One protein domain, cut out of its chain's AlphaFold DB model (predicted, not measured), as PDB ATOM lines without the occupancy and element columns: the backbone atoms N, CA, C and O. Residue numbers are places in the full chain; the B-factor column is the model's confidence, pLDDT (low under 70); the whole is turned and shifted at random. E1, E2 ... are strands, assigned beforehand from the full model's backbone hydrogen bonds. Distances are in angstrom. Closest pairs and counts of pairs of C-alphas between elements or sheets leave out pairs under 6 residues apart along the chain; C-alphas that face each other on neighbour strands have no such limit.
ATOM      1  N   GLN A  24     -50.488  33.397  39.922       41.03
ATOM      2  CA  GLN A  24     -51.680  32.677  40.367       41.03
ATOM      3  C   GLN A  24     -51.738  31.353  39.592       41.03
ATOM      4  O   GLN A  24     -52.038  31.359  38.406       41.03
ATOM      5  N   GLU A  25     -51.347  30.259  40.256       52.22
ATOM      6  CA  GLU A  25     -51.226  28.880  39.738       52.22
ATOM      7  C   GLU A  25     -50.463  28.705  38.409       52.22
ATOM      8  O   GLU A  25     -50.906  29.076  37.325       52.22
ATOM      9  N   PHE A  26     -49.307  28.034  38.468       63.12
ATOM     10  CA  PHE A  26     -48.597  27.593  37.267       63.12
ATOM     11  C   PHE A  26     -49.435  26.538  36.524       63.12
ATOM     12  O   PHE A  26     -49.362  25.346  36.824       63.12
ATOM     13  N   LYS A  27     -50.243  26.994  35.563       70.06
ATOM     14  CA  LYS A  27     -51.048  26.166  34.659       70.06
ATOM     15  C   LYS A  27     -50.137  25.313  33.785       70.06
ATOM     16  O   LYS A  27     -49.413  25.844  32.930       70.06
ATOM     17  N   ARG A  28     -50.132  24.005  34.041       77.56
ATOM     18  CA  ARG A  28     -49.159  23.052  33.478       77.56
ATOM     19  C   ARG A  28     -49.582  22.496  32.129       77.56
ATOM     20  O   ARG A  28     -48.730  21.945  31.436       77.56
ATOM     21  N   PHE A  29     -50.851  22.644  31.753       79.75
ATOM     22  CA  PHE A  29     -51.410  22.001  30.574       79.75
ATOM     23  C   PHE A  29     -52.047  23.016  29.629       79.75
ATOM     24  O   PHE A  29     -52.665  24.000  30.037       79.75
ATOM     25  N   SER A  30     -51.917  22.777  28.330       81.38
ATOM     26  CA  SER A  30     -52.729  23.461  27.331       81.38
ATOM     27  C   SER A  30     -53.195  22.486  26.269       81.38
ATOM     28  O   SER A  30     -52.455  21.591  25.868       81.38
ATOM     29  N   VAL A  31     -54.436  22.667  25.828       80.94
ATOM     30  CA  VAL A  31     -55.011  21.948  24.693       80.94
ATOM     31  C   VAL A  31     -55.407  22.972  23.648       80.94
ATOM     32  O   VAL A  31     -56.096  23.945  23.969       80.94
ATOM     33  N   SER A  32     -55.004  22.752  22.401       79.00
ATOM     34  CA  SER A  32     -55.428  23.568  21.268       79.00
ATOM     35  C   SER A  32     -55.890  22.716  20.096       79.00
ATOM     36  O   SER A  32     -55.387  21.619  19.854       79.00
ATOM     37  N   ALA A  33     -56.859  23.238  19.351       81.12
ATOM     38  CA  ALA A  33     -57.354  22.645  18.118       81.12
ATOM     39  C   ALA A  33     -57.243  23.679  16.997       81.12
ATOM     40  O   ALA A  33     -57.480  24.871  17.209       81.12
ATOM     41  N   GLY A  34     -56.829  23.243  15.811       81.38
ATOM     42  CA  GLY A  34     -56.608  24.164  14.705       81.38
ATOM     43  C   GLY A  34     -56.308  23.487  13.382       81.38
ATOM     44  O   GLY A  34     -56.211  22.262  13.293       81.38
ATOM     45  N   TRP A  35     -56.147  24.323  12.365       80.31
ATOM     46  CA  TRP A  35     -55.761  23.908  11.028       80.31
ATOM     47  C   TRP A  35     -54.241  23.826  10.925       80.31
ATOM     48  O   TRP A  35     -53.510  24.713  11.374       80.31
ATOM     49  N   LEU A  36     -53.780  22.729  10.340       80.75
ATOM     50  CA  LEU A  36     -52.407  22.467   9.954       80.75
ATOM     51  C   LEU A  36     -52.330  22.574   8.437       80.75
ATOM     52  O   LEU A  36     -52.900  21.742   7.737       80.75
ATOM     53  N   HIS A  37     -51.606  23.570   7.955       81.31
ATOM     54  CA  HIS A  37     -51.274  23.720   6.551       81.31
ATOM     55  C   HIS A  37     -49.894  23.109   6.303       81.31
ATOM     56  O   HIS A  37     -48.918  23.477   6.963       81.31
ATOM     57  N   VAL A  38     -49.807  22.158   5.384       77.12
ATOM     58  CA  VAL A  38     -48.594  21.412   5.055       77.12
ATOM     59  C   VAL A  38     -48.199  21.754   3.625       77.12
ATOM     60  O   VAL A  38     -48.939  21.447   2.697       77.12
ATOM     61  N   MET A  39     -47.020  22.353   3.463       80.69
ATOM     62  CA  MET A  39     -46.441  22.729   2.171       80.69
ATOM     63  C   MET A  39     -45.204  21.875   1.874       80.69
ATOM     64  O   MET A  39     -44.133  22.133   2.443       80.69
ATOM     65  N   PRO A  40     -45.301  20.857   1.009       74.69
ATOM     66  CA  PRO A  40     -44.146  20.095   0.549       74.69
ATOM     67  C   PRO A  40     -43.106  20.998  -0.131       74.69
ATOM     68  O   PRO A  40     -43.445  21.808  -0.983       74.69
ATOM     69  N   GLN A  41     -41.827  20.875   0.235       72.62
ATOM     70  CA  GLN A  41     -40.732  21.640  -0.392       72.62
ATOM     71  C   GLN A  41     -39.927  20.823  -1.419       72.62
ATOM     72  O   GLN A  41     -38.983  21.336  -2.024       72.62
ATOM     73  N   GLY A  42     -40.270  19.545  -1.599       67.25
ATOM     74  CA  GLY A  42     -39.612  18.670  -2.564       67.25
ATOM     75  C   GLY A  42     -39.999  19.002  -4.001       67.25
ATOM     76  O   GLY A  42     -41.147  19.336  -4.281       67.25
ATOM     77  N   LYS A  43     -39.030  18.910  -4.913       67.88
ATOM     78  CA  LYS A  43     -39.221  19.167  -6.347       67.88
ATOM     79  C   LYS A  43     -39.394  17.868  -7.119       67.88
ATOM     80  O   LYS A  43     -38.890  16.828  -6.695       67.88
ATOM     81  N   ALA A  44     -40.024  17.958  -8.288       67.12
ATOM     82  CA  ALA A  44     -40.132  16.842  -9.217       67.12
ATOM     83  C   ALA A  44     -38.744  16.286  -9.573       67.12
ATOM     84  O   ALA A  44     -37.933  16.953 -10.219       67.12
ATOM     85  N   ASN A  45     -38.482  15.041  -9.175       72.62
ATOM     86  CA  ASN A  45     -37.302  14.309  -9.619       72.62
ATOM     87  C   ASN A  45     -37.576  13.612 -10.958       72.62
ATOM     88  O   ASN A  45     -38.670  13.096 -11.206       72.62
ATOM     89  N   THR A  46     -36.541  13.550 -11.793       78.75
ATOM     90  CA  THR A  46     -36.573  12.912 -13.115       78.75
ATOM     91  C   THR A  46     -36.882  11.420 -13.020       78.75
ATOM     92  O   THR A  46     -36.236  10.712 -12.240       78.75
ATOM     93  N   PHE A  47     -37.776  10.911 -13.870       81.00
ATOM     94  CA  PHE A  47     -37.949   9.465 -14.036       81.00
ATOM     95  C   PHE A  47     -36.743   8.849 -14.755       81.00
ATOM     96  O   PHE A  47     -36.383   9.277 -15.852       81.00
ATOM     97  N   ASN A  48     -36.156   7.807 -14.168       85.88
ATOM     98  CA  ASN A  48     -35.227   6.911 -14.854       85.88
ATOM     99  C   ASN A  48     -36.048   5.779 -15.458       85.88
ATOM    100  O   ASN A  48     -36.690   5.043 -14.712       85.88
ATOM    101  N   ILE A  49     -36.059   5.656 -16.781       84.69
ATOM    102  CA  ILE A  49     -36.907   4.705 -17.495       84.69
ATOM    103  C   ILE A  49     -36.014   3.709 -18.218       84.69
ATOM    104  O   ILE A  49     -35.111   4.101 -18.949       84.69
ATOM    105  N   ASN A  50     -36.298   2.426 -18.020       85.31
ATOM    106  CA  ASN A  50     -35.670   1.307 -18.702       85.31
ATOM    107  C   ASN A  50     -36.750   0.490 -19.414       85.31
ATOM    108  O   ASN A  50     -37.848   0.315 -18.879       85.31
ATOM    109  N   THR A  51     -36.441  -0.067 -20.577       82.94
ATOM    110  CA  THR A  51     -37.329  -1.000 -21.281       82.94
ATOM    111  C   THR A  51     -36.602  -2.295 -21.603       82.94
ATOM    112  O   THR A  51     -35.383  -2.402 -21.464       82.94
ATOM    113  N   ASN A  52     -37.361  -3.295 -22.041       80.56
ATOM    114  CA  ASN A  52     -36.789  -4.541 -22.548       80.56
ATOM    115  C   ASN A  52     -36.310  -4.451 -24.003       80.56
ATOM    116  O   ASN A  52     -35.781  -5.435 -24.518       80.56
ATOM    117  N   VAL A  53     -36.505  -3.316 -24.677       82.31
ATOM    118  CA  VAL A  53     -36.024  -3.120 -26.045       82.31
ATOM    119  C   VAL A  53     -34.572  -2.678 -25.960       82.31
ATOM    120  O   VAL A  53     -34.275  -1.519 -25.689       82.31
ATOM    121  N   ASN A 142     -37.329  14.426 -18.089       80.44
ATOM    122  CA  ASN A 142     -37.398  15.656 -17.298       80.44
ATOM    123  C   ASN A 142     -38.739  15.825 -16.565       80.44
ATOM    124  O   ASN A 142     -38.886  16.766 -15.792       80.44
ATOM    125  N   ALA A 143     -39.705  14.934 -16.801       82.69
ATOM    126  CA  ALA A 143     -40.945  14.894 -16.038       82.69
ATOM    127  C   ALA A 143     -40.724  14.305 -14.632       82.69
ATOM    128  O   ALA A 143     -39.827  13.478 -14.438       82.69
ATOM    129  N   GLY A 144     -41.576  14.681 -13.677       75.56
ATOM    130  CA  GLY A 144     -41.526  14.181 -12.301       75.56
ATOM    131  C   GLY A 144     -42.846  14.348 -11.549       75.56
ATOM    132  O   GLY A 144     -43.858  14.721 -12.136       75.56
ATOM    133  N   LEU A 145     -42.839  14.032 -10.252       78.00
ATOM    134  CA  LEU A 145     -44.000  14.152  -9.362       78.00
ATOM    135  C   LEU A 145     -43.718  15.183  -8.269       78.00
ATOM    136  O   LEU A 145     -42.670  15.119  -7.629       78.00
ATOM    137  N   GLU A 146     -44.664  16.083  -8.032       77.56
ATOM    138  CA  GLU A 146     -44.623  17.084  -6.966       77.56
ATOM    139  C   GLU A 146     -45.796  16.884  -6.017       77.56
ATOM    140  O   GLU A 146     -46.907  16.556  -6.430       77.56
ATOM    141  N   ALA A 147     -45.548  17.058  -4.724       76.38
ATOM    142  CA  ALA A 147     -46.590  16.951  -3.720       76.38
ATOM    143  C   ALA A 147     -47.341  18.278  -3.589       76.38
ATOM    144  O   ALA A 147     -46.724  19.337  -3.493       76.38
ATOM    145  N   LYS A 148     -48.672  18.207  -3.570       78.81
ATOM    146  CA  LYS A 148     -49.542  19.372  -3.412       78.81
ATOM    147  C   LYS A 148     -49.635  19.797  -1.948       78.81
ATOM    148  O   LYS A 148     -49.601  18.956  -1.045       78.81
ATOM    149  N   ASP A 149     -49.824  21.094  -1.735       81.81
ATOM    150  CA  ASP A 149     -50.175  21.650  -0.433       81.81
ATOM    151  C   ASP A 149     -51.470  21.025   0.102       81.81
ATOM    152  O   ASP A 149     -52.412  20.752  -0.651       81.81
ATOM    153  N   ILE A 150     -51.520  20.801   1.415       80.62
ATOM    154  CA  ILE A 150     -52.682  20.204   2.073       80.62
ATOM    155  C   ILE A 150     -52.991  20.848   3.418       80.62
ATOM    156  O   ILE A 150     -52.105  21.103   4.228       80.62
ATOM    157  N   ASP A 151     -54.284  21.009   3.685       83.38
ATOM    158  CA  ASP A 151     -54.816  21.386   4.987       83.38
ATOM    159  C   ASP A 151     -55.373  20.166   5.729       83.38
ATOM    160  O   ASP A 151     -56.118  19.357   5.172       83.38
ATOM    161  N   THR A 152     -55.036  20.032   7.010       80.12
ATOM    162  CA  THR A 152     -55.594  19.004   7.900       80.12
ATOM    163  C   THR A 152     -55.913  19.552   9.286       80.12
ATOM    164  O   THR A 152     -55.456  20.623   9.679       80.12
ATOM    165  N   LEU A 153     -56.710  18.810  10.051       81.38
ATOM    166  CA  LEU A 153     -57.048  19.144  11.428       81.38
ATOM    167  C   LEU A 153     -56.013  18.579  12.402       81.38
ATOM    168  O   LEU A 153     -55.706  17.382  12.386       81.38
ATOM    169  N   GLY A 154     -55.527  19.453  13.283       80.88
ATOM    170  CA  GLY A 154     -54.559  19.149  14.328       80.88
ATOM    171  C   GLY A 154     -55.082  19.435  15.732       80.88
ATOM    172  O   GLY A 154     -55.769  20.429  15.977       80.88
ATOM    173  N   LEU A 155     -54.690  18.574  16.662       79.12
ATOM    174  CA  LEU A 155     -54.851  18.723  18.101       79.12
ATOM    175  C   LEU A 155     -53.458  18.810  18.726       79.12
ATOM    176  O   LEU A 155     -52.624  17.937  18.494       79.12
ATOM    177  N   MET A 156     -53.193  19.845  19.516       81.25
ATOM    178  CA  MET A 156     -51.943  19.970  20.266       81.25
ATOM    179  C   MET A 156     -52.220  19.895  21.759       81.25
ATOM    180  O   MET A 156     -53.171  20.493  22.263       81.25
ATOM    181  N   PHE A 157     -51.365  19.159  22.452       78.75
ATOM    182  CA  PHE A 157     -51.316  19.092  23.897       78.75
ATOM    183  C   PHE A 157     -49.932  19.541  24.351       78.75
ATOM    184  O   PHE A 157     -48.933  18.907  24.021       78.75
ATOM    185  N   ASP A 158     -49.874  20.628  25.107       82.88
ATOM    186  CA  ASP A 158     -48.632  21.175  25.640       82.88
ATOM    187  C   ASP A 158     -48.551  20.928  27.146       82.88
ATOM    188  O   ASP A 158     -49.461  21.287  27.897       82.88
ATOM    189  N   TYR A 159     -47.430  20.363  27.590       80.25
ATOM    190  CA  TYR A 159     -47.060  20.250  28.995       80.25
ATOM    191  C   TYR A 159     -45.901  21.193  29.315       80.25
ATOM    192  O   TYR A 159     -44.787  21.007  28.833       80.25
ATOM    193  N   TYR A 160     -46.143  22.209  30.134       83.12
ATOM    194  CA  TYR A 160     -45.136  23.207  30.492       83.12
ATOM    195  C   TYR A 160     -44.256  22.671  31.628       83.12
ATOM    196  O   TYR A 160     -44.699  22.558  32.770       83.12
ATOM    197  N   LEU A 161     -43.004  22.333  31.302       80.19
ATOM    198  CA  LEU A 161     -41.977  21.898  32.256       80.19
ATOM    199  C   LEU A 161     -41.502  23.076  33.120       80.19
ATOM    200  O   LEU A 161     -41.239  22.909  34.308       80.19
ATOM    201  N   THR A 162     -41.406  24.264  32.518       77.56
ATOM    202  CA  THR A 162     -41.107  25.550  33.169       77.56
ATOM    203  C   THR A 162     -41.888  26.675  32.479       77.56
ATOM    204  O   THR A 162     -42.592  26.429  31.497       77.56
ATOM    205  N   ASP A 163     -41.743  27.922  32.938       78.06
ATOM    206  CA  ASP A 163     -42.365  29.095  32.302       78.06
ATOM    207  C   ASP A 163     -41.927  29.315  30.842       78.06
ATOM    208  O   ASP A 163     -42.640  29.963  30.076       78.06
ATOM    209  N   ASN A 164     -40.783  28.755  30.431       75.88
ATOM    210  CA  ASN A 164     -40.213  28.948  29.094       75.88
ATOM    211  C   ASN A 164     -40.014  27.649  28.303       75.88
ATOM    212  O   ASN A 164     -39.680  27.705  27.121       75.88
ATOM    213  N   VAL A 165     -40.198  26.486  28.933       76.62
ATOM    214  CA  VAL A 165     -39.967  25.177  28.310       76.62
ATOM    215  C   VAL A 165     -41.236  24.349  28.404       76.62
ATOM    216  O   VAL A 165     -41.727  24.088  29.502       76.62
ATOM    217  N   SER A 166     -41.737  23.885  27.262       77.31
ATOM    218  CA  SER A 166     -42.856  22.951  27.185       77.31
ATOM    219  C   SER A 166     -42.527  21.742  26.316       77.31
ATOM    220  O   SER A 166     -41.720  21.800  25.390       77.31
ATOM    221  N   LEU A 167     -43.166  20.626  26.645       79.50
ATOM    222  CA  LEU A 167     -43.228  19.424  25.839       79.50
ATOM    223  C   LEU A 167     -44.547  19.442  25.064       79.50
ATOM    224  O   LEU A 167     -45.615  19.440  25.670       79.50
ATOM    225  N   LYS A 168     -44.464  19.443  23.734       75.81
ATOM    226  CA  LYS A 168     -45.623  19.461  22.837       75.81
ATOM    227  C   LYS A 168     -45.889  18.074  22.266       75.81
ATOM    228  O   LYS A 168     -45.008  17.472  21.656       75.81
ATOM    229  N   LEU A 169     -47.120  17.605  22.404       75.81
ATOM    230  CA  LEU A 169     -47.663  16.442  21.716       75.81
ATOM    231  C   LEU A 169     -48.615  16.925  20.623       75.81
ATOM    232  O   LEU A 169     -49.525  17.707  20.885       75.81
ATOM    233  N   ILE A 170     -48.403  16.457  19.395       72.88
ATOM    234  CA  ILE A 170     -49.238  16.788  18.238       72.88
ATOM    235  C   ILE A 170     -49.969  15.515  17.814       72.88
ATOM    236  O   ILE A 170     -49.342  14.504  17.511       72.88
ATOM    237  N   GLY A 171     -51.294  15.574  17.795       73.81
ATOM    238  CA  GLY A 171     -52.178  14.574  17.206       73.81
ATOM    239  C   GLY A 171     -53.021  15.199  16.096       73.81
ATOM    240  O   GLY A 171     -53.093  16.417  15.965       73.81
ATOM    241  N   GLY A 172     -53.669  14.389  15.270       72.50
ATOM    242  CA  GLY A 172     -54.512  14.916  14.199       72.50
ATOM    243  C   GLY A 172     -54.976  13.848  13.229       72.50
ATOM    244  O   GLY A 172     -54.590  12.682  13.336       72.50
ATOM    245  N   ILE A 173     -55.807  14.265  12.276       75.00
ATOM    246  CA  ILE A 173     -56.216  13.405  11.168       75.00
ATOM    247  C   ILE A 173     -55.034  13.329  10.188       75.00
ATOM    248  O   ILE A 173     -54.574  14.377   9.726       75.00
ATOM    249  N   PRO A 174     -54.516  12.130   9.866       64.94
ATOM    250  CA  PRO A 174     -53.432  11.989   8.897       64.94
ATOM    251  C   PRO A 174     -53.835  12.585   7.533       64.94
ATOM    252  O   PRO A 174     -54.827  12.125   6.956       64.94
ATOM    253  N   PRO A 175     -53.119  13.600   7.010       66.62
ATOM    254  CA  PRO A 175     -53.423  14.174   5.703       66.62
ATOM    255  C   PRO A 175     -53.163  13.169   4.573       66.62
ATOM    256  O   PRO A 175     -52.183  12.418   4.592       66.62
ATOM    257  N   LYS A 176     -54.030  13.193   3.556       69.12
ATOM    258  CA  LYS A 176     -53.817  12.508   2.273       69.12
ATOM    259  C   LYS A 176     -53.191  13.477   1.277       69.12
ATOM    260  O   LYS A 176     -53.900  14.291   0.705       69.12
ATOM    261  N   VAL A 177     -51.886  13.391   1.078       73.06
ATOM    262  CA  VAL A 177     -51.149  14.232   0.135       73.06
ATOM    263  C   VAL A 177     -51.361  13.709  -1.282       73.06
ATOM    264  O   VAL A 177     -51.027  12.561  -1.589       73.06
ATOM    265  N   ASP A 178     -51.893  14.559  -2.150       77.00
ATOM    266  CA  ASP A 178     -51.988  14.272  -3.576       77.00
ATOM    267  C   ASP A 178     -50.691  14.680  -4.284       77.00
ATOM    268  O   ASP A 178     -50.082  15.699  -3.960       77.00
ATOM    269  N   LEU A 179     -50.251  13.845  -5.226       78.75
ATOM    270  CA  LEU A 179     -49.072  14.085  -6.052       78.75
ATOM    271  C   LEU A 179     -49.524  14.489  -7.458       78.75
ATOM    272  O   LEU A 179     -50.216  13.723  -8.140       78.75
ATOM    273  N   GLU A 180     -49.115  15.677  -7.885       78.44
ATOM    274  CA  GLU A 180     -49.296  16.195  -9.237       78.44
ATOM    275  C   GLU A 180     -48.097  15.789 -10.094       78.44
ATOM    276  O   GLU A 180     -46.949  15.836  -9.652       78.44
ATOM    277  N   GLY A 181     -48.347  15.371 -11.329       77.44
ATOM    278  CA  GLY A 181     -47.263  15.161 -12.276       77.44
ATOM    279  C   GLY A 181     -46.902  16.471 -12.968       77.44
ATOM    280  O   GLY A 181     -47.785  17.263 -13.281       77.44
ATOM    281  N   LYS A 182     -45.605  16.706 -13.176       82.12
ATOM    282  CA  LYS A 182     -45.084  17.890 -13.863       82.12
ATOM    283  C   LYS A 182     -44.283  17.495 -15.092       82.12
ATOM    284  O   LYS A 182     -43.402  16.635 -15.005       82.12
ATOM    285  N   GLY A 183     -44.554  18.167 -16.205       83.94
ATOM    286  CA  GLY A 183     -43.855  17.998 -17.474       83.94
ATOM    287  C   GLY A 183     -44.264  16.759 -18.275       83.94
ATOM    288  O   GLY A 183     -45.049  15.911 -17.850       83.94
ATOM    289  N   ALA A 184     -43.677  16.637 -19.465       84.50
ATOM    290  CA  ALA A 184     -43.951  15.549 -20.396       84.50
ATOM    291  C   ALA A 184     -42.795  14.544 -20.480       84.50
ATOM    292  O   ALA A 184     -41.613  14.896 -20.460       84.50
ATOM    293  N   VAL A 185     -43.157  13.266 -20.583       82.81
ATOM    294  CA  VAL A 185     -42.233  12.151 -20.774       82.81
ATOM    295  C   VAL A 185     -42.061  11.902 -22.264       82.81
ATOM    296  O   VAL A 185     -42.987  11.450 -22.938       82.81
ATOM    297  N   TYR A 186     -40.847  12.142 -22.752       85.31
ATOM    298  CA  TYR A 186     -40.438  11.806 -24.111       85.31
ATOM    299  C   TYR A 186     -39.450  10.643 -24.097       85.31
ATOM    300  O   TYR A 186     -38.546  10.618 -23.260       85.31
ATOM    301  N   ASP A 224     -48.008  13.264 -21.173       79.88
ATOM    302  CA  ASP A 224     -47.881  14.614 -20.657       79.88
ATOM    303  C   ASP A 224     -48.586  14.654 -19.308       79.88
ATOM    304  O   ASP A 224     -49.799  14.456 -19.231       79.88
ATOM    305  N   LEU A 225     -47.799  14.815 -18.247       75.88
ATOM    306  CA  LEU A 225     -48.311  14.712 -16.891       75.88
ATOM    307  C   LEU A 225     -49.060  15.975 -16.463       75.88
ATOM    308  O   LEU A 225     -49.951  15.870 -15.625       75.88
ATOM    309  N   ASP A 226     -48.774  17.125 -17.086       75.75
ATOM    310  CA  ASP A 226     -49.443  18.398 -16.786       75.75
ATOM    311  C   ASP A 226     -50.928  18.382 -17.192       75.75
ATOM    312  O   ASP A 226     -51.714  19.210 -16.737       75.75
ATOM    313  N   ARG A 227     -51.337  17.422 -18.034       72.62
ATOM    314  CA  ARG A 227     -52.739  17.223 -18.432       72.62
ATOM    315  C   ARG A 227     -53.605  16.542 -17.370       72.62
ATOM    316  O   ARG A 227     -54.817  16.468 -17.568       72.62
ATOM    317  N   TYR A 228     -53.026  16.036 -16.281       69.62
ATOM    318  CA  TYR A 228     -53.760  15.310 -15.246       69.62
ATOM    319  C   TYR A 228     -53.692  16.032 -13.897       69.62
ATOM    320  O   TYR A 228     -52.613  16.259 -13.361       69.62
ATOM    321  N   ASP A 229     -54.856  16.288 -13.293       59.56
ATOM    322  CA  ASP A 229     -54.959  16.951 -11.982       59.56
ATOM    323  C   ASP A 229     -54.354  16.128 -10.830       59.56
ATOM    324  O   ASP A 229     -54.032  16.665  -9.770       59.56
ATOM    325  N   LYS A 230     -54.228  14.806 -11.007       63.97
ATOM    326  CA  LYS A 230     -53.713  13.882  -9.993       63.97
ATOM    327  C   LYS A 230     -53.013  12.692 -10.638       63.97
ATOM    328  O   LYS A 230     -53.625  11.963 -11.416       63.97
ATOM    329  N   ALA A 231     -51.759  12.459 -10.258       59.28
ATOM    330  CA  ALA A 231     -50.960  11.330 -10.734       59.28
ATOM    331  C   ALA A 231     -50.855  10.198  -9.695       59.28
ATOM    332  O   ALA A 231     -50.819   9.025 -10.063       59.28
ATOM    333  N   ALA A 232     -50.830  10.525  -8.396       58.75
ATOM    334  CA  ALA A 232     -50.806   9.556  -7.296       58.75
ATOM    335  C   ALA A 232     -51.282  10.187  -5.968       58.75
ATOM    336  O   ALA A 232     -51.552  11.384  -5.902       58.75
ATOM    337  N   SER A 233     -51.397   9.390  -4.900       50.41
ATOM    338  CA  SER A 233     -51.687   9.878  -3.539       50.41
ATOM    339  C   SER A 233     -50.904   9.101  -2.483       50.41
ATOM    340  O   SER A 233     -50.786   7.880  -2.593       50.41
ATOM    341  N   ALA A 234     -50.445   9.783  -1.437       54.72
ATOM    342  CA  ALA A 234     -49.770   9.204  -0.278       54.72
ATOM    343  C   ALA A 234     -50.401   9.715   1.030       54.72
ATOM    344  O   ALA A 234     -50.858  10.850   1.104       54.72
ATOM    345  N   THR A 235     -50.420   8.897   2.083       46.12
ATOM    346  CA  THR A 235     -50.893   9.312   3.418       46.12
ATOM    347  C   THR A 235     -49.695   9.425   4.354       46.12
ATOM    348  O   THR A 235     -48.904   8.487   4.432       46.12
ATOM    349  N   ALA A 236     -49.574  10.536   5.082       48.91
ATOM    350  CA  ALA A 236     -48.516  10.755   6.074       48.91
ATOM    351  C   ALA A 236     -49.117  11.078   7.453       48.91
ATOM    352  O   ALA A 236     -50.229  11.594   7.535       48.91
ATOM    353  N   SER A 237     -48.407  10.774   8.545       41.19
ATOM    354  CA  SER A 237     -48.788  11.166   9.913       41.19
ATOM    355  C   SER A 237     -47.939  12.346  10.406       41.19
ATOM    356  O   SER A 237     -46.825  12.559   9.940       41.19
ATOM    357  N   ALA A 238     -48.481  13.140  11.336       43.16
ATOM    358  CA  ALA A 238     -47.938  14.443  11.749       43.16
ATOM    359  C   ALA A 238     -46.634  14.398  12.580       43.16
ATOM    360  O   ALA A 238     -46.092  15.445  12.932       43.16
ATOM    361  N   SER A 239     -46.109  13.213  12.892       46.88
ATOM    362  CA  SER A 239     -44.788  13.071  13.508       46.88
ATOM    363  C   SER A 239     -43.735  13.307  12.424       46.88
ATOM    364  O   SER A 239     -43.618  12.480  11.527       46.88
ATOM    365  N   TYR A 240     -43.018  14.436  12.482       46.72
ATOM    366  CA  TYR A 240     -41.969  14.857  11.537       46.72
ATOM    367  C   TYR A 240     -41.250  13.673  10.868       46.72
ATOM    368  O   TYR A 240     -40.463  12.971  11.506       46.72
ATOM    369  N   ALA A 241     -41.531  13.449   9.585       52.12
ATOM    370  CA  ALA A 241     -40.928  12.378   8.811       52.12
ATOM    371  C   ALA A 241     -40.345  12.974   7.535       52.12
ATOM    372  O   ALA A 241     -41.076  13.326   6.611       52.12
ATOM    373  N   LYS A 242     -39.013  13.066   7.484       54.03
ATOM    374  CA  LYS A 242     -38.301  13.175   6.214       54.03
ATOM    375  C   LYS A 242     -38.624  11.917   5.410       54.03
ATOM    376  O   LYS A 242     -38.162  10.829   5.755       54.03
ATOM    377  N   LEU A 243     -39.456  12.059   4.387       59.44
ATOM    378  CA  LEU A 243     -39.923  10.952   3.561       59.44
ATOM    379  C   LEU A 243     -39.153  10.979   2.245       59.44
ATOM    380  O   LEU A 243     -39.503  11.712   1.327       59.44
ATOM    381  N   ASN A 244     -38.092  10.174   2.187       56.84
ATOM    382  CA  ASN A 244     -37.420   9.808   0.945       56.84
ATOM    383  C   ASN A 244     -38.020   8.477   0.491       56.84
ATOM    384  O   ASN A 244     -37.781   7.446   1.124       56.84
ATOM    385  N   ASN A 245     -38.855   8.518  -0.543       60.00
ATOM    386  CA  ASN A 245     -39.546   7.341  -1.050       60.00
ATOM    387  C   ASN A 245     -39.185   7.103  -2.520       60.00
ATOM    388  O   ASN A 245     -39.040   8.048  -3.293       60.00
ATOM    389  N   GLU A 246     -39.052   5.842  -2.919       69.31
ATOM    390  CA  GLU A 246     -38.792   5.466  -4.306       69.31
ATOM    391  C   GLU A 246     -40.078   4.931  -4.933       69.31
ATOM    392  O   GLU A 246     -40.586   3.869  -4.568       69.31
ATOM    393  N   ALA A 247     -40.619   5.674  -5.894       64.94
ATOM    394  CA  ALA A 247     -41.753   5.227  -6.681       64.94
ATOM    395  C   ALA A 247     -41.248   4.409  -7.868       64.94
ATOM    396  O   ALA A 247     -40.492   4.904  -8.704       64.94
ATOM    397  N   THR A 248     -41.698   3.157  -7.948       71.69
ATOM    398  CA  THR A 248     -41.418   2.259  -9.071       71.69
ATOM    399  C   THR A 248     -42.696   2.001  -9.859       71.69
ATOM    400  O   THR A 248     -43.690   1.538  -9.301       71.69
ATOM    401  N   ILE A 249     -42.652   2.226 -11.167       69.19
ATOM    402  CA  ILE A 249     -43.728   1.905 -12.104       69.19
ATOM    403  C   ILE A 249     -43.237   0.775 -13.008       69.19
ATOM    404  O   ILE A 249     -42.231   0.913 -13.701       69.19
ATOM    405  N   ASN A 250     -43.950  -0.351 -13.004       73.81
ATOM    406  CA  ASN A 250     -43.681  -1.479 -13.893       73.81
ATOM    407  C   ASN A 250     -44.860  -1.667 -14.847       73.81
ATOM    408  O   ASN A 250     -45.987  -1.871 -14.398       73.81
ATOM    409  N   VAL A 251     -44.596  -1.677 -16.150       70.06
ATOM    410  CA  VAL A 251     -45.561  -2.133 -17.156       70.06
ATOM    411  C   VAL A 251     -45.267  -3.596 -17.438       70.06
ATOM    412  O   VAL A 251     -44.151  -3.937 -17.822       70.06
ATOM    413  N   ILE A 252     -46.249  -4.468 -17.233       73.38
ATOM    414  CA  ILE A 252     -46.106  -5.915 -17.420       73.38
ATOM    415  C   ILE A 252     -47.049  -6.350 -18.535       73.38
ATOM    416  O   ILE A 252     -48.231  -6.003 -18.530       73.38
ATOM    417  N   ASN A 253     -46.536  -7.126 -19.485       64.94
ATOM    418  CA  ASN A 253     -47.368  -7.790 -20.475       64.94
ATOM    419  C   ASN A 253     -48.247  -8.834 -19.767       64.94
ATOM    420  O   ASN A 253     -47.732  -9.805 -19.214       64.94
ATOM    421  N   LYS A 254     -49.573  -8.653 -19.785       59.19
ATOM    422  CA  LYS A 254     -50.514  -9.572 -19.119       59.19
ATOM    423  C   LYS A 254     -50.478 -11.002 -19.669       59.19
ATOM    424  O   LYS A 254     -50.785 -11.921 -18.920       59.19
ATOM    425  N   ASN A 255     -50.101 -11.187 -20.932       67.62
ATOM    426  CA  ASN A 255     -50.119 -12.494 -21.591       67.62
ATOM    427  C   ASN A 255     -48.817 -13.272 -21.363       67.62
ATOM    428  O   ASN A 255     -48.844 -14.493 -21.269       67.62
ATOM    429  N   THR A 256     -47.679 -12.577 -21.271       72.88
ATOM    430  CA  THR A 256     -46.351 -13.212 -21.162       72.88
ATOM    431  C   THR A 256     -45.685 -13.032 -19.798       72.88
ATOM    432  O   THR A 256     -44.621 -13.596 -19.559       72.88
ATOM    433  N   GLY A 257     -46.243 -12.201 -18.911       69.25
ATOM    434  CA  GLY A 257     -45.654 -11.864 -17.609       69.25
ATOM    435  C   GLY A 257     -44.349 -11.060 -17.689       69.25
ATOM    436  O   GLY A 257     -43.758 -10.729 -16.663       69.25
ATOM    437  N   SER A 258     -43.890 -10.719 -18.896       70.56
ATOM    438  CA  SER A 258     -42.644  -9.985 -19.105       70.56
ATOM    439  C   SER A 258     -42.819  -8.514 -18.726       70.56
ATOM    440  O   SER A 258     -43.758  -7.855 -19.179       70.56
ATOM    441  N   LYS A 259     -41.906  -7.982 -17.906       68.94
ATOM    442  CA  LYS A 259     -41.820  -6.539 -17.623       68.94
ATOM    443  C   LYS A 259     -41.373  -5.831 -18.894       68.94
ATOM    444  O   LYS A 259     -40.314  -6.157 -19.381       68.94
ATOM    445  N   LEU A 260     -42.154  -4.909 -19.438       71.12
ATOM    446  CA  LEU A 260     -41.842  -4.202 -20.683       71.12
ATOM    447  C   LEU A 260     -41.157  -2.858 -20.425       71.12
ATOM    448  O   LEU A 260     -40.259  -2.473 -21.166       71.12
ATOM    449  N   ILE A 261     -41.593  -2.162 -19.372       72.00
ATOM    450  CA  ILE A 261     -41.094  -0.842 -18.980       72.00
ATOM    451  C   ILE A 261     -40.937  -0.825 -17.462       72.00
ATOM    452  O   ILE A 261     -41.830  -1.263 -16.734       72.00
ATOM    453  N   HIS A 262     -39.809  -0.310 -16.995       79.81
ATOM    454  CA  HIS A 262     -39.480  -0.108 -15.595       79.81
ATOM    455  C   HIS A 262     -39.036   1.339 -15.402       79.81
ATOM    456  O   HIS A 262     -38.002   1.740 -15.930       79.81
ATOM    457  N   ALA A 263     -39.815   2.120 -14.660       69.00
ATOM    458  CA  ALA A 263     -39.499   3.506 -14.357       69.00
ATOM    459  C   ALA A 263     -39.352   3.706 -12.849       69.00
ATOM    460  O   ALA A 263     -40.231   3.296 -12.091       69.00
ATOM    461  N   THR A 264     -38.275   4.358 -12.418       74.56
ATOM    462  CA  THR A 264     -38.076   4.748 -11.020       74.56
ATOM    463  C   THR A 264     -37.906   6.251 -10.893       74.56
ATOM    464  O   THR A 264     -37.210   6.895 -11.683       74.56
ATOM    465  N   THR A 265     -38.543   6.829  -9.881       77.56
ATOM    466  CA  THR A 265     -38.301   8.211  -9.469       77.56
ATOM    467  C   THR A 265     -38.268   8.306  -7.953       77.56
ATOM    468  O   THR A 265     -38.905   7.521  -7.248       77.56
ATOM    469  N   LYS A 266     -37.514   9.278  -7.449       73.44
ATOM    470  CA  LYS A 266     -37.501   9.605  -6.028       73.44
ATOM    471  C   LYS A 266     -38.566  10.643  -5.744       73.44
ATOM    472  O   LYS A 266     -38.704  11.613  -6.478       73.44
ATOM    473  N   ILE A 267     -39.290  10.463  -4.660       67.81
ATOM    474  CA  ILE A 267     -40.243  11.442  -4.167       67.81
ATOM    475  C   ILE A 267     -39.713  11.880  -2.812       67.81
ATOM    476  O   ILE A 267     -39.742  11.112  -1.849       67.81
ATOM    477  N   ASP A 268     -39.200  13.104  -2.774       66.12
ATOM    478  CA  ASP A 268     -38.789  13.756  -1.540       66.12
ATOM    479  C   ASP A 268     -39.958  14.606  -1.054       66.12
ATOM    480  O   ASP A 268     -40.411  15.516  -1.745       66.12
ATOM    481  N   ILE A 269     -40.474  14.299   0.131       63.59
ATOM    482  CA  ILE A 269     -41.487  15.123   0.785       63.59
ATOM    483  C   ILE A 269     -40.829  15.660   2.050       63.59
ATOM    484  O   ILE A 269     -40.810  14.995   3.084       63.59
ATOM    485  N   ASP A 270     -40.250  16.857   1.928       70.12
ATOM    486  CA  ASP A 270     -39.750  17.668   3.042       70.12
ATOM    487  C   ASP A 270     -40.795  18.760   3.339       70.12
ATOM    488  O   ASP A 270     -40.749  19.838   2.741       70.12
ATOM    489  N   PRO A 271     -41.813  18.490   4.175       69.75
ATOM    490  CA  PRO A 271     -42.910  19.425   4.372       69.75
ATOM    491  C   PRO A 271     -42.551  20.548   5.348       69.75
ATOM    492  O   PRO A 271     -42.026  20.308   6.437       69.75
ATOM    493  N   LEU A 272     -42.937  21.776   5.004       73.00
ATOM    494  CA  LEU A 272     -43.062  22.879   5.950       73.00
ATOM    495  C   LEU A 272     -44.486  22.880   6.516       73.00
ATOM    496  O   LEU A 272     -45.451  22.907   5.757       73.00
ATOM    497  N   ILE A 273     -44.628  22.864   7.843       73.88
ATOM    498  CA  ILE A 273     -45.936  22.804   8.507       73.88
ATOM    499  C   ILE A 273     -46.210  24.129   9.214       73.88
ATOM    500  O   ILE A 273     -45.425  24.565  10.055       73.88
ATOM    501  N   THR A 274     -47.346  24.745   8.901       74.56
ATOM    502  CA  THR A 274     -47.867  25.938   9.576       74.56
ATOM    503  C   THR A 274     -49.125  25.570  10.353       74.56
ATOM    504  O   THR A 274     -49.975  24.845   9.850       74.56
ATOM    505  N   TYR A 275     -49.254  26.067  11.582       76.62
ATOM    506  CA  TYR A 275     -50.418  25.817  12.430       76.62
ATOM    507  C   TYR A 275     -51.106  27.121  12.812       76.62
ATOM    508  O   TYR A 275     -50.449  28.060  13.265       76.62
ATOM    509  N   VAL A 276     -52.432  27.139  12.701       75.94
ATOM    510  CA  VAL A 276     -53.282  28.208  13.229       75.94
ATOM    511  C   VAL A 276     -54.428  27.570  14.000       75.94
ATOM    512  O   VAL A 276     -55.219  26.808  13.445       75.94
ATOM    513  N   GLY A 277     -54.531  27.878  15.290       77.00
ATOM    514  CA  GLY A 277     -55.542  27.289  16.158       77.00
ATOM    515  C   GLY A 277     -55.817  28.110  17.403       77.00
ATOM    516  O   GLY A 277     -55.088  29.045  17.733       77.00
ATOM    517  N   VAL A 278     -56.889  27.734  18.090       72.19
ATOM    518  CA  VAL A 278     -57.291  28.333  19.363       72.19
ATOM    519  C   VAL A 278     -57.086  27.290  20.450       72.19
ATOM    520  O   VAL A 278     -57.411  26.113  20.276       72.19
ATOM    521  N   GLY A 279     -56.504  27.719  21.564       75.25
ATOM    522  CA  GLY A 279     -56.180  26.845  22.678       75.25
ATOM    523  C   GLY A 279     -56.552  27.447  24.012       75.25
ATOM    524  O   GLY A 279     -56.594  28.665  24.179       75.25
ATOM    525  N   TYR A 280     -56.809  26.565  24.967       75.75
ATOM    526  CA  TYR A 280     -57.036  26.929  26.352       75.75
ATOM    527  C   TYR A 280     -55.906  26.371  27.216       75.75
ATOM    528  O   TYR A 280     -55.470  25.230  27.035       75.75
ATOM    529  N   ARG A 281     -55.404  27.196  28.139       79.25
ATOM    530  CA  ARG A 281     -54.379  26.821  29.119       79.25
ATOM    531  C   ARG A 281     -55.021  26.725  30.498       79.25
ATOM    532  O   ARG A 281     -55.692  27.671  30.937       79.25
ATOM    533  N   PHE A 282     -54.796  25.605  31.173       73.62
ATOM    534  CA  PHE A 282     -55.361  25.286  32.480       73.62
ATOM    535  C   PHE A 282     -54.362  24.585  33.403       73.62
ATOM    536  O   PHE A 282     -53.333  24.039  32.936       73.62
TER     537      PHE A 282
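AT A GLANCE: This is residues 24 to 53, 142 to 186 and 224 to 282 of the 282 residues of the protein "OmpW family protein" of Acinetobacter baumannii 146457 (UniProt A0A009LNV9). The domain is a long rod of strands: the strongly twisted sheet E5 E4 E1 E11 makes one half, and two smaller sheets, E3 E6 E8 and E2 E10 E9, make the other. The halves are joined lengthwise, since E3 runs on into E4 and E10 into E11, while the smaller sheets come near each other at E3 and E10 and are open between E8 and E9. The printed part has 134 residues, with no named helix and eleven named strands, E1 to E11 in chain order; each sheet is antiparallel in the order given, and the class is all strand. It is only just loose, close to extended, with a radius of gyration of the C-alphas of 20.9 A and spans of 77 by 27 by 23 A.

HOW THE PARTS SIT: In the largest sheet, E1, residues 29 to 40, and E4, residues 150 to 160, are inner strands, with N 34 and O 154 3.0 A apart. E11, residues 271 to 281, is an edge strand beside E1, with N 35 and O 276 at 2.9 A. E5, residues 166 to 172, is the other edge strand and forms a hairpin with E4, with N 157 and O 169 at 2.8 A. E1 bends by 64 degrees at residue 33, E4 by 58 degrees at 153 and E11 by 66 degrees at 278. E3, residues 144 to 147, runs on into E4 at 49 degrees. E6, residues 176 to 182, pairs staggered: with E3, N 146 and O 180 at 2.8 A, and with E8, residues 232 to 235, N 177 and O 234 at 2.7 A. E7, residues 184 to 186, pairs with no named strand and meets E6 only through their link. E10, residues 259 to 269, runs on into E11 at 45 degrees and forms a hairpin with E9, residues 243 to 252, with N 247 and O 265 at 2.9 A. E2, residues 47 to 51, is beside E10, with N 48 and O 264 at 2.8 A. The closest C-alphas of E3 and E10, Leu 145 and Ile 267, are 7.0 A apart; E8 and E9 are apart.

IN THESE COORDINATES: E1 begins at C-alpha 29 (-51.410, 22.001, 30.574) and is 30.9 A long; E4 is 29.6 A, E10 28.4 A, E11 28.3 A and E9 27.6 A. E11 ends at C-alpha 281 (-54.379, 26.821, 29.119).

THE WHOLE: The C-alphas farthest apart, Gln 24 and Val 53, are 77.1 A apart. Residues 54 to 141 and 187 to 223 are not printed; the gaps between C-alphas are 20.8 A and 8.7 A. Of the links printed whole, none is long. Mean pLDDT of the printed part is 72.5; 40 residues are under 70, among them 228 to 247.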